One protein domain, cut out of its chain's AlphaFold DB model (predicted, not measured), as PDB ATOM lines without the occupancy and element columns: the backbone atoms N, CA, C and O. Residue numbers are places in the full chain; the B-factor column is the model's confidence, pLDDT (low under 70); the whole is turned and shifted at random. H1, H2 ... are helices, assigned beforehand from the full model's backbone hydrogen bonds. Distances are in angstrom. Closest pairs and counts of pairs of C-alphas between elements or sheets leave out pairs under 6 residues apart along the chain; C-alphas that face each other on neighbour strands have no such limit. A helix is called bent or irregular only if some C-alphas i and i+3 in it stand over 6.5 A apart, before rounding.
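This is residues 78 to 186 of the 194 residues of the protein "GntR family transcriptional regulator" of Pseudarthrobacter sp. GA104 (UniProt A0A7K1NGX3). The long helix H1 crosses one face of a row of three helices, H2, H3 and H4, in which neighbours run opposite ways and H3 is in the middle. H1 packs on H4 and on one end of H3, while the short H5 folds back after H4 and runs toward the beginning of H1. The printed part has 109 residues with five named helices, H1 to H5 in chain order, and no named strand; the class is all helix. It is compact, with a radius of gyration of the C-alphas of 14.2 A and spans of 42 by 31 by 23 A.

H1, residues 78 to 103, touches H4, residues 149 to 168, with residues 83 to 94 alone, opposite ways at a steep tilt of 48 degrees; the C-alphas of Arg 87 and Leu 158 are closest, 6.4 A apart. With residues 94 to 98 alone it touches residues 141 to 142 of H3, residues 130 to 143, the same way at a steep tilt of 48 degrees; the closest C-alphas, of Ala 94 and Phe 142, are 5.5 A apart. H3 and H4 form a hairpin at a shallow tilt of 6 degrees, the closest C-alphas being those of Pro 131 and Gln 163, 5.2 A. H3 also forms a hairpin with H2, residues 109 to 123, at a shallow tilt of 18 degrees; C-alphas 118 and 133 are closest, 6.3 A. H5, residues 174 to 185, only just touches H1, with 3 pairs of C-alphas within 8 A, the closest those of Lys 81 and Leu 184, 7.0 A, and is about perpendicular to it at 89 degrees. Each O i to N i+4 pair is within hydrogen-bond range in H2, H3 and H5, against 21 of 22 in H1 and 14 of 16 in H4.

H1 is 37.9 A long from C-alpha 78 at (6.869, 26.844, 2.972), H4 29.1 A, H2 21.0 A, H3 20.3 A and H5 16.7 A, to C-alpha 185 at (8.497, 31.686, 15.082). H4 has a kink of 33 degrees near residue 157 and is only just irregular, with C-alphas 154 and 157 6.9 A apart.

The two farthest C-alphas, of Arg 104 and His 171, are 42.2 A apart. The printed part has no cut, and no link is long. Confidence is under 70 in 37 residues, among them 122 to 132 and 168 to 186.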
ATOM      1  N   ARG A  78       7.699  27.799   2.227       85.38
ATOM      2  CA  ARG A  78       6.869  26.844   2.972       85.38
ATOM      3  C   ARG A  78       7.730  25.738   3.586       85.38
ATOM      4  O   ARG A  78       7.586  25.495   4.777       85.38
ATOM      5  N   ASP A  79       8.643  25.134   2.819       85.88
ATOM      6  CA  ASP A  79       9.553  24.096   3.335       85.88
ATOM      7  C   ASP A  79      10.397  24.615   4.507       85.88
ATOM      8  O   ASP A  79      10.639  23.883   5.465       85.88
ATOM      9  N   VAL A  80      10.853  25.874   4.428       84.88
ATOM     10  CA  VAL A  80      11.595  26.532   5.515       84.88
ATOM     11  C   VAL A  80      10.712  26.663   6.750       84.88
ATOM     12  O   VAL A  80      11.122  26.257   7.835       84.88
ATOM     13  N   LYS A  81       9.492  27.185   6.595       85.56
ATOM     14  CA  LYS A  81       8.564  27.342   7.717       85.56
ATOM     15  C   LYS A  81       8.270  25.998   8.394       85.56
ATOM     16  O   LYS A  81       8.408  25.893   9.606       85.56
ATOM     17  N   GLU A  82       7.921  24.975   7.618       90.06
ATOM     18  CA  GLU A  82       7.619  23.632   8.132       90.06
ATOM     19  C   GLU A  82       8.826  23.009   8.851       90.06
ATOM     20  O   GLU A  82       8.672  22.399   9.909       90.06
ATOM     21  N   LEU A  83      10.041  23.202   8.318       88.56
ATOM     22  CA  LEU A  83      11.279  22.765   8.966       88.56
ATOM     23  C   LEU A  83      11.441  23.403  10.352       88.56
ATOM     24  O   LEU A  83      11.720  22.695  11.322       88.56
ATOM     25  N   PHE A  84      11.268  24.723  10.448       86.00
ATOM     26  CA  PHE A  84      11.407  25.435  11.717       86.00
ATOM     27  C   PHE A  84      10.278  25.105  12.700       86.00
ATOM     28  O   PHE A  84      10.578  24.874  13.867       86.00
ATOM     29  N   ASP A  85       9.025  24.981  12.249       88.62
ATOM     30  CA  ASP A  85       7.887  24.598  13.102       88.62
ATOM     31  C   ASP A  85       8.171  23.276  13.852       88.62
ATOM     32  O   ASP A  85       8.006  23.178  15.074       88.62
ATOM     33  N   VAL A  86       8.654  22.254  13.131       92.44
ATOM     34  CA  VAL A  86       8.975  20.943  13.720       92.44
ATOM     35  C   VAL A  86      10.233  21.018  14.585       92.44
ATOM     36  O   VAL A  86      10.240  20.521  15.715       92.44
ATOM     37  N   ARG A  87      11.298  21.656  14.085       88.12
ATOM     38  CA  ARG A  87      12.577  21.750  14.800       88.12
ATOM     39  C   ARG A  87      12.421  22.454  16.148       88.12
ATOM     40  O   ARG A  87      12.878  21.922  17.156       88.12
ATOM     41  N   LEU A  88      11.750  23.603  16.186       87.31
ATOM     42  CA  LEU A  88      11.560  24.378  17.417       87.31
ATOM     43  C   LEU A  88      10.756  23.600  18.458       87.31
ATOM     44  O   LEU A  88      11.088  23.618  19.642       87.31
ATOM     45  N   SER A  89       9.741  22.853  18.015       89.81
ATOM     46  CA  SER A  89       8.938  21.998  18.893       89.81
ATOM     47  C   SER A  89       9.799  20.946  19.608       89.81
ATOM     48  O   SER A  89       9.631  20.696  20.802       89.81
ATOM     49  N   LEU A  90      10.767  20.361  18.899       88.94
ATOM     50  CA  LEU A  90      11.709  19.394  19.466       88.94
ATOM     51  C   LEU A  90      12.811  20.061  20.310       88.94
ATOM     52  O   LEU A  90      13.243  19.492  21.314       88.94
ATOM     53  N   GLU A  91      13.238  21.277  19.966       85.75
ATOM     54  CA  GLU A  91      14.201  22.047  20.766       85.75
ATOM     55  C   GLU A  91      13.666  22.410  22.152       85.75
ATOM     56  O   GLU A  91      14.422  22.376  23.121       85.75
ATOM     57  N   VAL A  92      12.360  22.657  22.292       87.25
ATOM     58  CA  VAL A  92      11.728  22.848  23.610       87.25
ATOM     59  C   VAL A  92      11.879  21.597  24.483       87.25
ATOM     60  O   VAL A  92      12.194  21.694  25.674       87.25
ATOM     61  N   VAL A  93      11.698  20.406  23.905       87.94
ATOM     62  CA  VAL A  93      11.901  19.137  24.623       87.94
ATOM     63  C   VAL A  93      13.362  18.989  25.038       87.94
ATOM     64  O   VAL A  93      13.636  18.638  26.186       87.94
ATOM     65  N   ALA A  94      14.289  19.308  24.135       84.12
ATOM     66  CA  ALA A  94      15.721  19.277  24.409       84.12
ATOM     67  C   ALA A  94      16.113  20.208  25.557       84.12
ATOM     68  O   ALA A  94      16.761  19.774  26.507       84.12
ATOM     69  N   ALA A  95      15.659  21.463  25.514       82.25
ATOM     70  CA  ALA A  95      15.922  22.461  26.543       82.25
ATOM     71  C   ALA A  95      15.384  22.018  27.911       82.25
ATOM     72  O   ALA A  95      16.062  22.166  28.929       82.25
ATOM     73  N   ARG A  96      14.193  21.405  27.943       85.88
ATOM     74  CA  ARG A  96      13.623  20.841  29.173       85.88
ATOM     75  C   ARG A  96      14.486  19.711  29.741       85.88
ATOM     76  O   ARG A  96      14.730  19.697  30.946       85.88
ATOM     77  N   LEU A  97      14.936  18.767  28.910       85.50
ATOM     78  CA  LEU A  97      15.787  17.649  29.349       85.50
ATOM     79  C   LEU A  97      17.155  18.140  29.844       85.50
ATOM     80  O   LEU A  97      17.616  17.724  30.907       85.50
ATOM     81  N   ALA A  98      17.745  19.088  29.122       81.25
ATOM     82  CA  ALA A  98      18.970  19.783  29.489       81.25
ATOM     83  C   ALA A  98      18.852  20.485  30.857       81.25
ATOM     84  O   ALA A  98      19.706  20.314  31.727       81.25
ATOM     85  N   ALA A  99      17.755  21.211  31.101       82.00
ATOM     86  CA  ALA A  99      17.500  21.857  32.390       82.00
ATOM     87  C   ALA A  99      17.341  20.841  33.536       82.00
ATOM     88  O   ALA A  99      17.884  21.036  34.625       82.00
ATOM     89  N   GLN A 100      16.638  19.730  33.294       85.50
ATOM     90  CA  GLN A 100      16.490  18.654  34.281       85.50
ATOM     91  C   GLN A 100      17.833  17.997  34.627       85.50
ATOM     92  O   GLN A 100      18.059  17.638  35.778       85.50
ATOM     93  N   ALA A 101      18.727  17.853  33.652       83.69
ATOM     94  CA  ALA A 101      20.070  17.326  33.856       83.69
ATOM     95  C   ALA A 101      20.959  18.259  34.674       83.69
ATOM     96  O   ALA A 101      21.596  17.821  35.632       83.69
ATOM     97  N   ALA A 102      20.925  19.555  34.362       82.81
ATOM     98  CA  ALA A 102      21.604  20.569  35.160       82.81
ATOM     99  C   ALA A 102      21.131  20.542  36.622       82.81
ATOM    100  O   ALA A 102      21.949  20.577  37.537       82.81
ATOM    101  N   ALA A 103      19.820  20.399  36.849       84.19
ATOM    102  CA  ALA A 103      19.247  20.291  38.191       84.19
ATOM    103  C   ALA A 103      19.705  19.029  38.951       84.19
ATOM    104  O   ALA A 103      19.755  19.044  40.178       84.19
ATOM    105  N   ARG A 104      20.076  17.954  38.243       87.94
ATOM    106  CA  ARG A 104      20.695  16.748  38.827       87.94
ATOM    107  C   ARG A 104      22.201  16.892  39.079       87.94
ATOM    108  O   ARG A 104      22.819  15.950  39.565       87.94
ATOM    109  N   GLY A 105      22.796  18.038  38.750       84.19
ATOM    110  CA  GLY A 105      24.234  18.275  38.883       84.19
ATOM    111  C   GLY A 105      25.071  17.716  37.731       84.19
ATOM    112  O   GLY A 105      26.290  17.618  37.862       84.19
ATOM    113  N   GLU A 106      24.459  17.350  36.597       84.00
ATOM    114  CA  GLU A 106      25.219  16.975  35.403       84.00
ATOM    115  C   GLU A 106      25.989  18.192  34.867       84.00
ATOM    116  O   GLU A 106      25.433  19.277  34.682       84.00
ATOM    117  N   SER A 107      27.283  18.013  34.592       80.81
ATOM    118  CA  SER A 107      28.131  19.105  34.115       80.81
ATOM    119  C   SER A 107      27.687  19.607  32.740       80.81
ATOM    120  O   SER A 107      27.567  18.835  31.786       80.81
ATOM    121  N   SER A 108      27.511  20.924  32.629       78.75
ATOM    122  CA  SER A 108      27.228  21.649  31.386       78.75
ATOM    123  C   SER A 108      28.484  22.236  30.732       78.75
ATOM    124  O   SER A 108      28.377  22.888  29.692       78.75
ATOM    125  N   SER A 109      29.680  22.014  31.293       78.25
ATOM    126  CA  SER A 109      30.905  22.736  30.906       78.25
ATOM    127  C   SER A 109      31.241  22.610  29.417       78.25
ATOM    128  O   SER A 109      31.614  23.586  28.769       78.25
ATOM    129  N   ARG A 110      31.043  21.421  28.837       72.44
ATOM    130  CA  ARG A 110      31.273  21.178  27.406       72.44
ATOM    131  C   ARG A 110      30.266  21.916  26.522       72.44
ATOM    132  O   ARG A 110      30.647  22.399  25.460       72.44
ATOM    133  N   LEU A 111      29.005  22.012  26.951       71.56
ATOM    134  CA  LEU A 111      27.984  22.783  26.243       71.56
ATOM    135  C   LEU A 111      28.301  24.281  26.318       71.56
ATOM    136  O   LEU A 111      28.324  24.946  25.288       71.56
ATOM    137  N   GLN A 112      28.644  24.785  27.505       76.81
ATOM    138  CA  GLN A 112      29.051  26.179  27.715       76.81
ATOM    139  C   GLN A 112      30.276  26.555  26.870       76.81
ATOM    140  O   GLN A 112      30.285  27.601  26.227       76.81
ATOM    141  N   GLN A 113      31.282  25.676  26.790       76.31
ATOM    142  CA  GLN A 113      32.454  25.889  25.937       76.31
ATOM    143  C   GLN A 113      32.074  25.990  24.451       76.31
ATOM    144  O   GLN A 113      32.645  26.795  23.718       76.31
ATOM    145  N   MET A 114      31.130  25.169  23.986       67.56
ATOM    146  CA  MET A 114      30.655  25.226  22.602       67.56
ATOM    147  C   MET A 114      29.821  26.479  22.330       67.56
ATOM    148  O   MET A 114      29.977  27.066  21.263       67.56
ATOM    149  N   MET A 115      28.993  26.911  23.286       71.44
ATOM    150  CA  MET A 115      28.255  28.173  23.192       71.44
ATOM    151  C   MET A 115      29.211  29.363  23.072       71.44
ATOM    152  O   MET A 115      29.060  30.149  22.144       71.44
ATOM    153  N   GLY A 116      30.247  29.432  23.916       73.62
ATOM    154  CA  GLY A 116      31.262  30.489  23.825       73.62
ATOM    155  C   GLY A 116      31.980  30.508  22.470       73.62
ATOM    156  O   GLY A 116      32.138  31.563  21.865       73.62
ATOM    157  N   LYS A 117      32.329  29.333  21.924       73.44
ATOM    158  CA  LYS A 117      32.926  29.225  20.576       73.44
ATOM    159  C   LYS A 117      31.970  29.639  19.450       73.44
ATOM    160  O   LYS A 117      32.422  30.124  18.416       73.44
ATOM    161  N   ALA A 118      30.670  29.383  19.596       67.69
ATOM    162  CA  ALA A 118      29.663  29.784  18.614       67.69
ATOM    163  C   ALA A 118      29.419  31.304  18.650       67.69
ATOM    164  O   ALA A 118      29.292  31.935  17.599       67.69
ATOM    165  N   GLU A 119      29.415  31.895  19.845       68.88
ATOM    166  CA  GLU A 119      29.317  33.341  20.056       68.88
ATOM    167  C   GLU A 119      30.519  34.079  19.453       68.88
ATOM    168  O   GLU A 119      30.336  35.005  18.664       68.88
ATOM    169  N   GLU A 120      31.740  33.601  19.708       72.38
ATOM    170  CA  GLU A 120      32.980  34.147  19.141       72.38
ATOM    171  C   GLU A 120      32.945  34.197  17.600       72.38
ATOM    172  O   GLU A 120      33.268  35.210  16.985       72.38
ATOM    173  N   VAL A 121      32.460  33.134  16.954       70.31
ATOM    174  CA  VAL A 121      32.335  33.059  15.483       70.31
ATOM    175  C   VAL A 121      31.283  34.018  14.946       70.31
ATOM    176  O   VAL A 121      31.463  34.608  13.879       70.31
ATOM    177  N   THR A 122      30.197  34.191  15.696       66.00
ATOM    178  CA  THR A 122      29.131  35.136  15.353       66.00
ATOM    179  C   THR A 122      29.638  36.578  15.440       66.00
ATOM    180  O   THR A 122      29.300  37.399  14.585       66.00
ATOM    181  N   LEU A 123      30.487  36.879  16.426       68.50
ATOM    182  CA  LEU A 123      31.097  38.197  16.628       68.50
ATOM    183  C   LEU A 123      32.200  38.503  15.603       68.50
ATOM    184  O   LEU A 123      32.271  39.620  15.088       68.50
ATOM    185  N   HIS A 124      33.030  37.519  15.249       69.25
ATOM    186  CA  HIS A 124      34.139  37.699  14.304       69.25
ATOM    187  C   HIS A 124      33.744  37.584  12.824       69.25
ATOM    188  O   HIS A 124      34.618  37.639  11.963       69.25
ATOM    189  N   HIS A 125      32.445  37.489  12.515       62.38
ATOM    190  CA  HIS A 125      31.918  37.483  11.144       62.38
ATOM    191  C   HIS A 125      32.523  36.386  10.244       62.38
ATOM    192  O   HIS A 125      32.543  36.521   9.020       62.38
ATOM    193  N   ASP A 126      32.967  35.261  10.821       65.69
ATOM    194  CA  ASP A 126      33.367  34.078  10.050       65.69
ATOM    195  C   ASP A 126      32.108  33.326   9.584       65.69
ATOM    196  O   ASP A 126      31.697  32.280  10.102       65.69
ATOM    197  N   HIS A 127      31.437  33.951   8.616       64.88
ATOM    198  CA  HIS A 127      30.137  33.553   8.089       64.88
ATOM    199  C   HIS A 127      30.162  32.180   7.411       64.88
ATOM    200  O   HIS A 127      29.130  31.512   7.351       64.88
ATOM    201  N   ALA A 128      31.333  31.729   6.951       67.00
ATOM    202  CA  ALA A 128      31.496  30.434   6.303       67.00
ATOM    203  C   ALA A 128      31.373  29.264   7.295       67.00
ATOM    204  O   ALA A 128      30.847  28.210   6.940       67.00
ATOM    205  N   GLN A 129      31.820  29.446   8.541       68.56
ATOM    206  CA  GLN A 129      31.843  28.381   9.555       68.56
ATOM    207  C   GLN A 129      30.592  28.337  10.438       68.56
ATOM    208  O   GLN A 129      30.338  27.345  11.130       68.56
ATOM    209  N   MET A 130      29.800  29.406  10.437       67.69
ATOM    210  CA  MET A 130      28.640  29.545  11.312       67.69
ATOM    211  C   MET A 130      27.582  28.431  11.139       67.69
ATOM    212  O   MET A 130      27.146  27.901  12.163       67.69
ATOM    213  N   PRO A 131      27.197  27.996   9.917       69.06
ATOM    214  CA  PRO A 131      26.200  26.932   9.744       69.06
ATOM    215  C   PRO A 131      26.625  25.609  10.392       69.06
ATOM    216  O   PRO A 131      25.849  24.981  11.112       69.06
ATOM    217  N   LEU A 132      27.885  25.218  10.175       69.88
ATOM    218  CA  LEU A 132      28.487  24.000  10.721       69.88
ATOM    219  C   LEU A 132      28.523  24.039  12.251       69.88
ATOM    220  O   LEU A 132      28.089  23.097  12.919       69.88
ATOM    221  N   LYS A 133      29.003  25.151  12.820       70.00
ATOM    222  CA  LYS A 133      29.124  25.311  14.275       70.00
ATOM    223  C   LYS A 133      27.766  25.386  14.970       70.00
ATOM    224  O   LYS A 133      27.610  24.788  16.035       70.00
ATOM    225  N   ASN A 134      26.782  26.047  14.359       72.19
ATOM    226  CA  ASN A 134      25.412  26.088  14.867       72.19
ATOM    227  C   ASN A 134      24.810  24.676  14.936       72.19
ATOM    228  O   ASN A 134      24.333  24.246  15.986       72.19
ATOM    229  N   THR A 135      24.908  23.909  13.850       73.25
ATOM    230  CA  THR A 135      24.419  22.526  13.818       73.25
ATOM    231  C   THR A 135      25.112  21.637  14.851       73.25
ATOM    232  O   THR A 135      24.438  20.892  15.563       73.25
ATOM    233  N   ALA A 136      26.435  21.753  14.998       72.44
ATOM    234  CA  ALA A 136      27.191  20.991  15.990       72.44
ATOM    235  C   ALA A 136      26.768  21.314  17.436       72.44
ATOM    236  O   ALA A 136      26.662  20.407  18.268       72.44
ATOM    237  N   LEU A 137      26.498  22.590  17.739       71.38
ATOM    238  CA  LEU A 137      25.986  23.019  19.043       71.38
ATOM    239  C   LEU A 137      24.623  22.390  19.343       71.38
ATOM    240  O   LEU A 137      24.441  21.799  20.412       71.38
ATOM    241  N   HIS A 138      23.685  22.474  18.397       76.12
ATOM    242  CA  HIS A 138      22.364  21.875  18.555       76.12
ATOM    243  C   HIS A 138      22.474  20.354  18.735       76.12
ATOM    244  O   HIS A 138      21.999  19.838  19.746       76.12
ATOM    245  N   ALA A 139      23.206  19.651  17.862       74.81
ATOM    246  CA  ALA A 139      23.462  18.211  17.977       74.81
ATOM    247  C   ALA A 139      23.964  17.808  19.375       74.81
ATOM    248  O   ALA A 139      23.467  16.854  19.976       74.81
ATOM    249  N   LYS A 140      24.922  18.557  19.936       72.38
ATOM    250  CA  LYS A 140      25.463  18.270  21.272       72.38
ATOM    251  C   LYS A 140      24.468  18.562  22.394       72.38
ATOM    252  O   LYS A 140      24.444  17.817  23.372       72.38
ATOM    253  N   SER A 141      23.651  19.602  22.241       70.19
ATOM    254  CA  SER A 141      22.604  19.960  23.202       70.19
ATOM    255  C   SER A 141      21.578  18.835  23.360       70.19
ATOM    256  O   SER A 141      21.179  18.547  24.482       70.19
ATOM    257  N   PHE A 142      21.221  18.132  22.276       71.19
ATOM    258  CA  PHE A 142      20.291  16.989  22.331       71.19
ATOM    259  C   PHE A 142      20.870  15.757  23.032       71.19
ATOM    260  O   PHE A 142      20.130  14.975  23.627       71.19
ATOM    261  N   ARG A 143      22.195  15.578  22.973       70.69
ATOM    262  CA  ARG A 143      22.895  14.474  23.649       70.69
ATOM    263  C   ARG A 143      23.120  14.759  25.133       70.69
ATOM    264  O   ARG A 143      23.321  13.831  25.913       70.69
ATOM    265  N   TRP A 144      23.108  16.033  25.522       66.50
ATOM    266  CA  TRP A 144      23.240  16.446  26.912       66.50
ATOM    267  C   TRP A 144      21.926  16.224  27.673       66.50
ATOM    268  O   TRP A 144      20.844  16.532  27.182       66.50
ATOM    269  N   GLY A 145      22.021  15.672  28.881       58.56
ATOM    270  CA  GLY A 145      20.878  15.442  29.760       58.56
ATOM    271  C   GLY A 145      20.159  14.105  29.625       58.56
ATOM    272  O   GLY A 145      18.933  14.035  29.709       58.56
ATOM    273  N   GLY A 146      20.938  13.032  29.480       61.59
ATOM    274  CA  GLY A 146      20.443  11.655  29.534       61.59
ATOM    275  C   GLY A 146      20.187  11.000  28.177       61.59
ATOM    276  O   GLY A 146      19.705   9.873  28.157       61.59
ATOM    277  N   GLY A 147      20.524  11.666  27.064       67.56
ATOM    278  CA  GLY A 147      20.593  11.040  25.739       67.56
ATOM    279  C   GLY A 147      19.272  10.431  25.274       67.56
ATOM    280  O   GLY A 147      19.186   9.221  25.068       67.56
ATOM    281  N   ASN A 148      18.236  11.258  25.099       84.69
ATOM    282  CA  ASN A 148      16.993  10.795  24.480       84.69
ATOM    283  C   ASN A 148      17.271  10.422  23.014       84.69
ATOM    284  O   ASN A 148      17.277  11.279  22.130       84.69
ATOM    285  N   SER A 149      17.515   9.135  22.777       86.31
ATOM    286  CA  SER A 149      17.923   8.595  21.479       86.31
ATOM    287  C   SER A 149      16.883   8.840  20.391       86.31
ATOM    288  O   SER A 149      17.248   9.101  19.247       86.31
ATOM    289  N   LEU A 150      15.593   8.828  20.742       89.38
ATOM    290  CA  LEU A 150      14.526   9.142  19.798       89.38
ATOM    291  C   LEU A 150      14.544  10.623  19.412       89.38
ATOM    292  O   LEU A 150      14.405  10.941  18.237       89.38
ATOM    293  N   LEU A 151      14.771  11.525  20.371       87.62
ATOM    294  CA  LEU A 151      14.926  12.953  20.087       87.62
ATOM    295  C   LEU A 151      16.141  13.212  19.186       87.62
ATOM    296  O   LEU A 151      16.024  13.962  18.222       87.62
ATOM    297  N   GLU A 152      17.280  12.572  19.466       84.56
ATOM    298  CA  GLU A 152      18.487  12.663  18.632       84.56
ATOM    299  C   GLU A 152      18.210  12.170  17.203       84.56
ATOM    300  O   GLU A 152      18.496  12.880  16.235       84.56
ATOM    301  N   TYR A 153      17.571  11.005  17.073       85.31
ATOM    302  CA  TYR A 153      17.200  10.423  15.785       85.31
ATOM    303  C   TYR A 153      16.230  11.315  14.997       85.31
ATOM    304  O   TYR A 153      16.459  11.590  13.820       85.31
ATOM    305  N   SER A 154      15.175  11.821  15.643       88.69
ATOM    306  CA  SER A 154      14.188  12.705  15.010       88.69
ATOM    307  C   SER A 154      14.770  14.060  14.605       88.69
ATOM    308  O   SER A 154      14.304  14.671  13.645       88.69
ATOM    309  N   MET A 155      15.785  14.539  15.322       86.81
ATOM    310  CA  MET A 155      16.382  15.851  15.096       86.81
ATOM    311  C   MET A 155      17.477  15.841  14.021       86.81
ATOM    312  O   MET A 155      17.643  16.833  13.309       86.81
ATOM    313  N   LYS A 156      18.193  14.722  13.846       82.88
ATOM    314  CA  LYS A 156      19.279  14.571  12.860       82.88
ATOM    315  C   LYS A 156      18.922  15.066  11.440       82.88
ATOM    316  O   LYS A 156      19.650  15.928  10.939       82.88
ATOM    317  N   PRO A 157      17.810  14.643  10.801       83.81
ATOM    318  CA  PRO A 157      17.464  15.134   9.462       83.81
ATOM    319  C   PRO A 157      17.118  16.634   9.442       83.81
ATOM    320  O   PRO A 157      17.403  17.334   8.469       83.81
ATOM    321  N   LEU A 158      16.546  17.172  10.526       87.69
ATOM    322  CA  LEU A 158      16.197  18.595  10.624       87.69
ATOM    323  C   LEU A 158      17.451  19.470  10.726       87.69
ATOM    324  O   LEU A 158      17.519  20.539  10.115       87.69
ATOM    325  N   LEU A 159      18.457  19.004  11.465       83.12
ATOM    326  CA  LEU A 159      19.751  19.666  11.588       83.12
ATOM    327  C   LEU A 159      20.503  19.712  10.262       83.12
ATOM    328  O   LEU A 159      20.983  20.780   9.880       83.12
ATOM    329  N   GLY A 160      20.539  18.595   9.529       82.50
ATOM    330  CA  GLY A 160      21.149  18.552   8.200       82.50
ATOM    331  C   GLY A 160      20.480  19.531   7.228       82.50
ATOM    332  O   GLY A 160      21.156  20.325   6.570       82.50
ATOM    333  N   ARG A 161      19.142  19.559   7.196       83.88
ATOM    334  CA  ARG A 161      18.381  20.504   6.357       83.88
ATOM    335  C   ARG A 161      18.579  21.962   6.771       83.88
ATOM    336  O   ARG A 161      18.664  22.829   5.906       83.88
ATOM    337  N   THR A 162      18.686  22.232   8.072       83.12
ATOM    338  CA  THR A 162      18.962  23.575   8.607       83.12
ATOM    339  C   THR A 162      20.354  24.050   8.198       83.12
ATOM    340  O   THR A 162      20.506  25.169   7.714       83.12
ATOM    341  N   GLN A 163      21.366  23.189   8.332       79.81
ATOM    342  CA  GLN A 163      22.729  23.482   7.893       79.81
ATOM    343  C   GLN A 163      22.774  23.798   6.401       79.81
ATOM    344  O   GLN A 163      23.355  24.803   5.999       79.81
ATOM    345  N   TRP A 164      22.136  22.958   5.586       78.25
ATOM    346  CA  TRP A 164      22.088  23.151   4.144       78.25
ATOM    347  C   TRP A 164      21.373  24.451   3.762       78.25
ATOM    348  O   TRP A 164      21.903  25.207   2.950       78.25
ATOM    349  N   LEU A 165      20.240  24.772   4.400       78.75
ATOM    350  CA  LEU A 165      19.552  26.055   4.216       78.75
ATOM    351  C   LEU A 165      20.484  27.240   4.498       78.75
ATOM    352  O   LEU A 165      20.558  28.159   3.688       78.75
ATOM    353  N   PHE A 166      21.229  27.195   5.603       73.56
ATOM    354  CA  PHE A 166      22.173  28.251   5.955       73.56
ATOM    355  C   PHE A 166      23.364  28.349   4.994       73.56
ATOM    356  O   PHE A 166      23.872  29.443   4.759       73.56
ATOM    357  N   THR A 167      23.787  27.238   4.386       71.56
ATOM    358  CA  THR A 167      24.769  27.267   3.293       71.56
ATOM    359  C   THR A 167      24.198  27.956   2.048       71.56
ATOM    360  O   THR A 167      24.904  28.735   1.410       71.56
ATOM    361  N   LEU A 168      22.918  27.728   1.715       69.38
ATOM    362  CA  LEU A 168      22.244  28.398   0.590       69.38
ATOM    363  C   LEU A 168      22.065  29.904   0.820       69.38
ATOM    364  O   LEU A 168      21.975  30.661  -0.142       69.38
ATOM    365  N   THR A 169      22.009  30.347   2.076       66.81
ATOM    366  CA  THR A 169      21.872  31.759   2.454       66.81
ATOM    367  C   THR A 169      23.175  32.378   2.952       66.81
ATOM    368  O   THR A 169      23.145  33.502   3.444       66.81
ATOM    369  N   GLY A 170      24.327  31.712   2.800       61.28
ATOM    370  CA  GLY A 170      25.611  32.142   3.378       61.28
ATOM    371  C   GLY A 170      26.114  33.521   2.923       61.28
ATOM    372  O   GLY A 170      26.932  34.136   3.595       61.28
ATOM    373  N   HIS A 171      25.589  34.049   1.814       61.41
ATOM    374  CA  HIS A 171      25.835  35.418   1.342       61.41
ATOM    375  C   HIS A 171      24.981  36.491   2.052       61.41
ATOM    376  O   HIS A 171      25.179  37.683   1.827       61.41
ATOM    377  N   ARG A 172      23.986  36.105   2.861       56.28
ATOM    378  CA  ARG A 172      23.151  37.034   3.641       56.28
ATOM    379  C   ARG A 172      23.774  37.286   5.011       56.28
ATOM    380  O   ARG A 172      24.375  36.398   5.602       56.28
ATOM    381  N   ASN A 173      23.556  38.476   5.563       58.56
ATOM    382  CA  ASN A 173      24.002  38.823   6.910       58.56
ATOM    383  C   ASN A 173      23.364  37.878   7.964       58.56
ATOM    384  O   ASN A 173      22.134  37.811   8.037       58.56
ATOM    385  N   PRO A 174      24.151  37.151   8.776       58.31
ATOM    386  CA  PRO A 174      23.634  36.226   9.784       58.31
ATOM    387  C   PRO A 174      22.713  36.808  10.840       58.31
ATOM    388  O   PRO A 174      21.772  36.145  11.261       58.31
ATOM    389  N   GLN A 175      22.976  38.034  11.285       58.16
ATOM    390  CA  GLN A 175      22.171  38.692  12.305       58.16
ATOM    391  C   GLN A 175      20.763  38.967  11.762       58.16
ATOM    392  O   GLN A 175      19.776  38.735  12.460       58.16
ATOM    393  N   VAL A 176      20.667  39.356  10.485       57.56
ATOM    394  CA  VAL A 176      19.387  39.479   9.772       57.56
ATOM    395  C   VAL A 176      18.711  38.114   9.617       57.56
ATOM    396  O   VAL A 176      17.524  38.000   9.903       57.56
ATOM    397  N   GLN A 177      19.452  37.059   9.261       57.50
ATOM    398  CA  GLN A 177      18.887  35.704   9.142       57.50
ATOM    399  C   GLN A 177      18.331  35.176  10.475       57.50
ATOM    400  O   GLN A 177      17.231  34.628  10.515       57.50
ATOM    401  N   CYS A 178      19.054  35.369  11.580       54.56
ATOM    402  CA  CYS A 178      18.588  34.999  12.917       54.56
ATOM    403  C   CYS A 178      17.330  35.780  13.319       54.56
ATOM    404  O   CYS A 178      16.396  35.191  13.863       54.56
ATOM    405  N   ALA A 179      17.274  37.082  13.023       55.12
ATOM    406  CA  ALA A 179      16.097  37.906  13.293       55.12
ATOM    407  C   ALA A 179      14.880  37.482  12.447       55.12
ATOM    408  O   ALA A 179      13.773  37.375  12.976       55.12
ATOM    409  N   GLU A 180      15.078  37.175  11.160       51.44
ATOM    410  CA  GLU A 180      14.037  36.638  10.275       51.44
ATOM    411  C   GLU A 180      13.523  35.285  10.791       51.44
ATOM    412  O   GLU A 180      12.313  35.084  10.892       51.44
ATOM    413  N   HIS A 181      14.414  34.386  11.216       57.41
ATOM    414  CA  HIS A 181      14.027  33.109  11.819       57.41
ATOM    415  C   HIS A 181      13.207  33.302  13.091       57.41
ATOM    416  O   HIS A 181      12.133  32.716  13.204       57.41
ATOM    417  N   LEU A 182      13.636  34.179  14.001       52.38
ATOM    418  CA  LEU A 182      12.857  34.521  15.194       52.38
ATOM    419  C   LEU A 182      11.482  35.104  14.834       52.38
ATOM    420  O   LEU A 182      10.498  34.790  15.503       52.38
ATOM    421  N   SER A 183      11.384  35.891  13.757       56.06
ATOM    422  CA  SER A 183      10.112  36.452  13.282       56.06
ATOM    423  C   SER A 183       9.160  35.400  12.696       56.06
ATOM    424  O   SER A 183       7.954  35.510  12.900       56.06
ATOM    425  N   LEU A 184       9.678  34.341  12.053       51.91
ATOM    426  CA  LEU A 184       8.881  33.203  11.560       51.91
ATOM    427  C   LEU A 184       8.302  32.349  12.699       51.91
ATOM    428  O   LEU A 184       7.298  31.667  12.505       51.91
ATOM    429  N   CYS A 185       8.934  32.392  13.875       44.59
ATOM    430  CA  CYS A 185       8.497  31.686  15.082       44.59
ATOM    431  C   CYS A 185       7.412  32.445  15.854       44.59
ATOM    432  O   CYS A 185       6.739  31.862  16.704       44.59
ATOM    433  N   GLN A 186       7.272  33.751  15.617       40.69
ATOM    434  CA  GLN A 186       6.249  34.545  16.280       40.69
ATOM    435  C   GLN A 186       4.924  34.393  15.525       40.69
ATOM    436  O   GLN A 186       4.910  34.445  14.293       40.69
TER     437      GLN A 186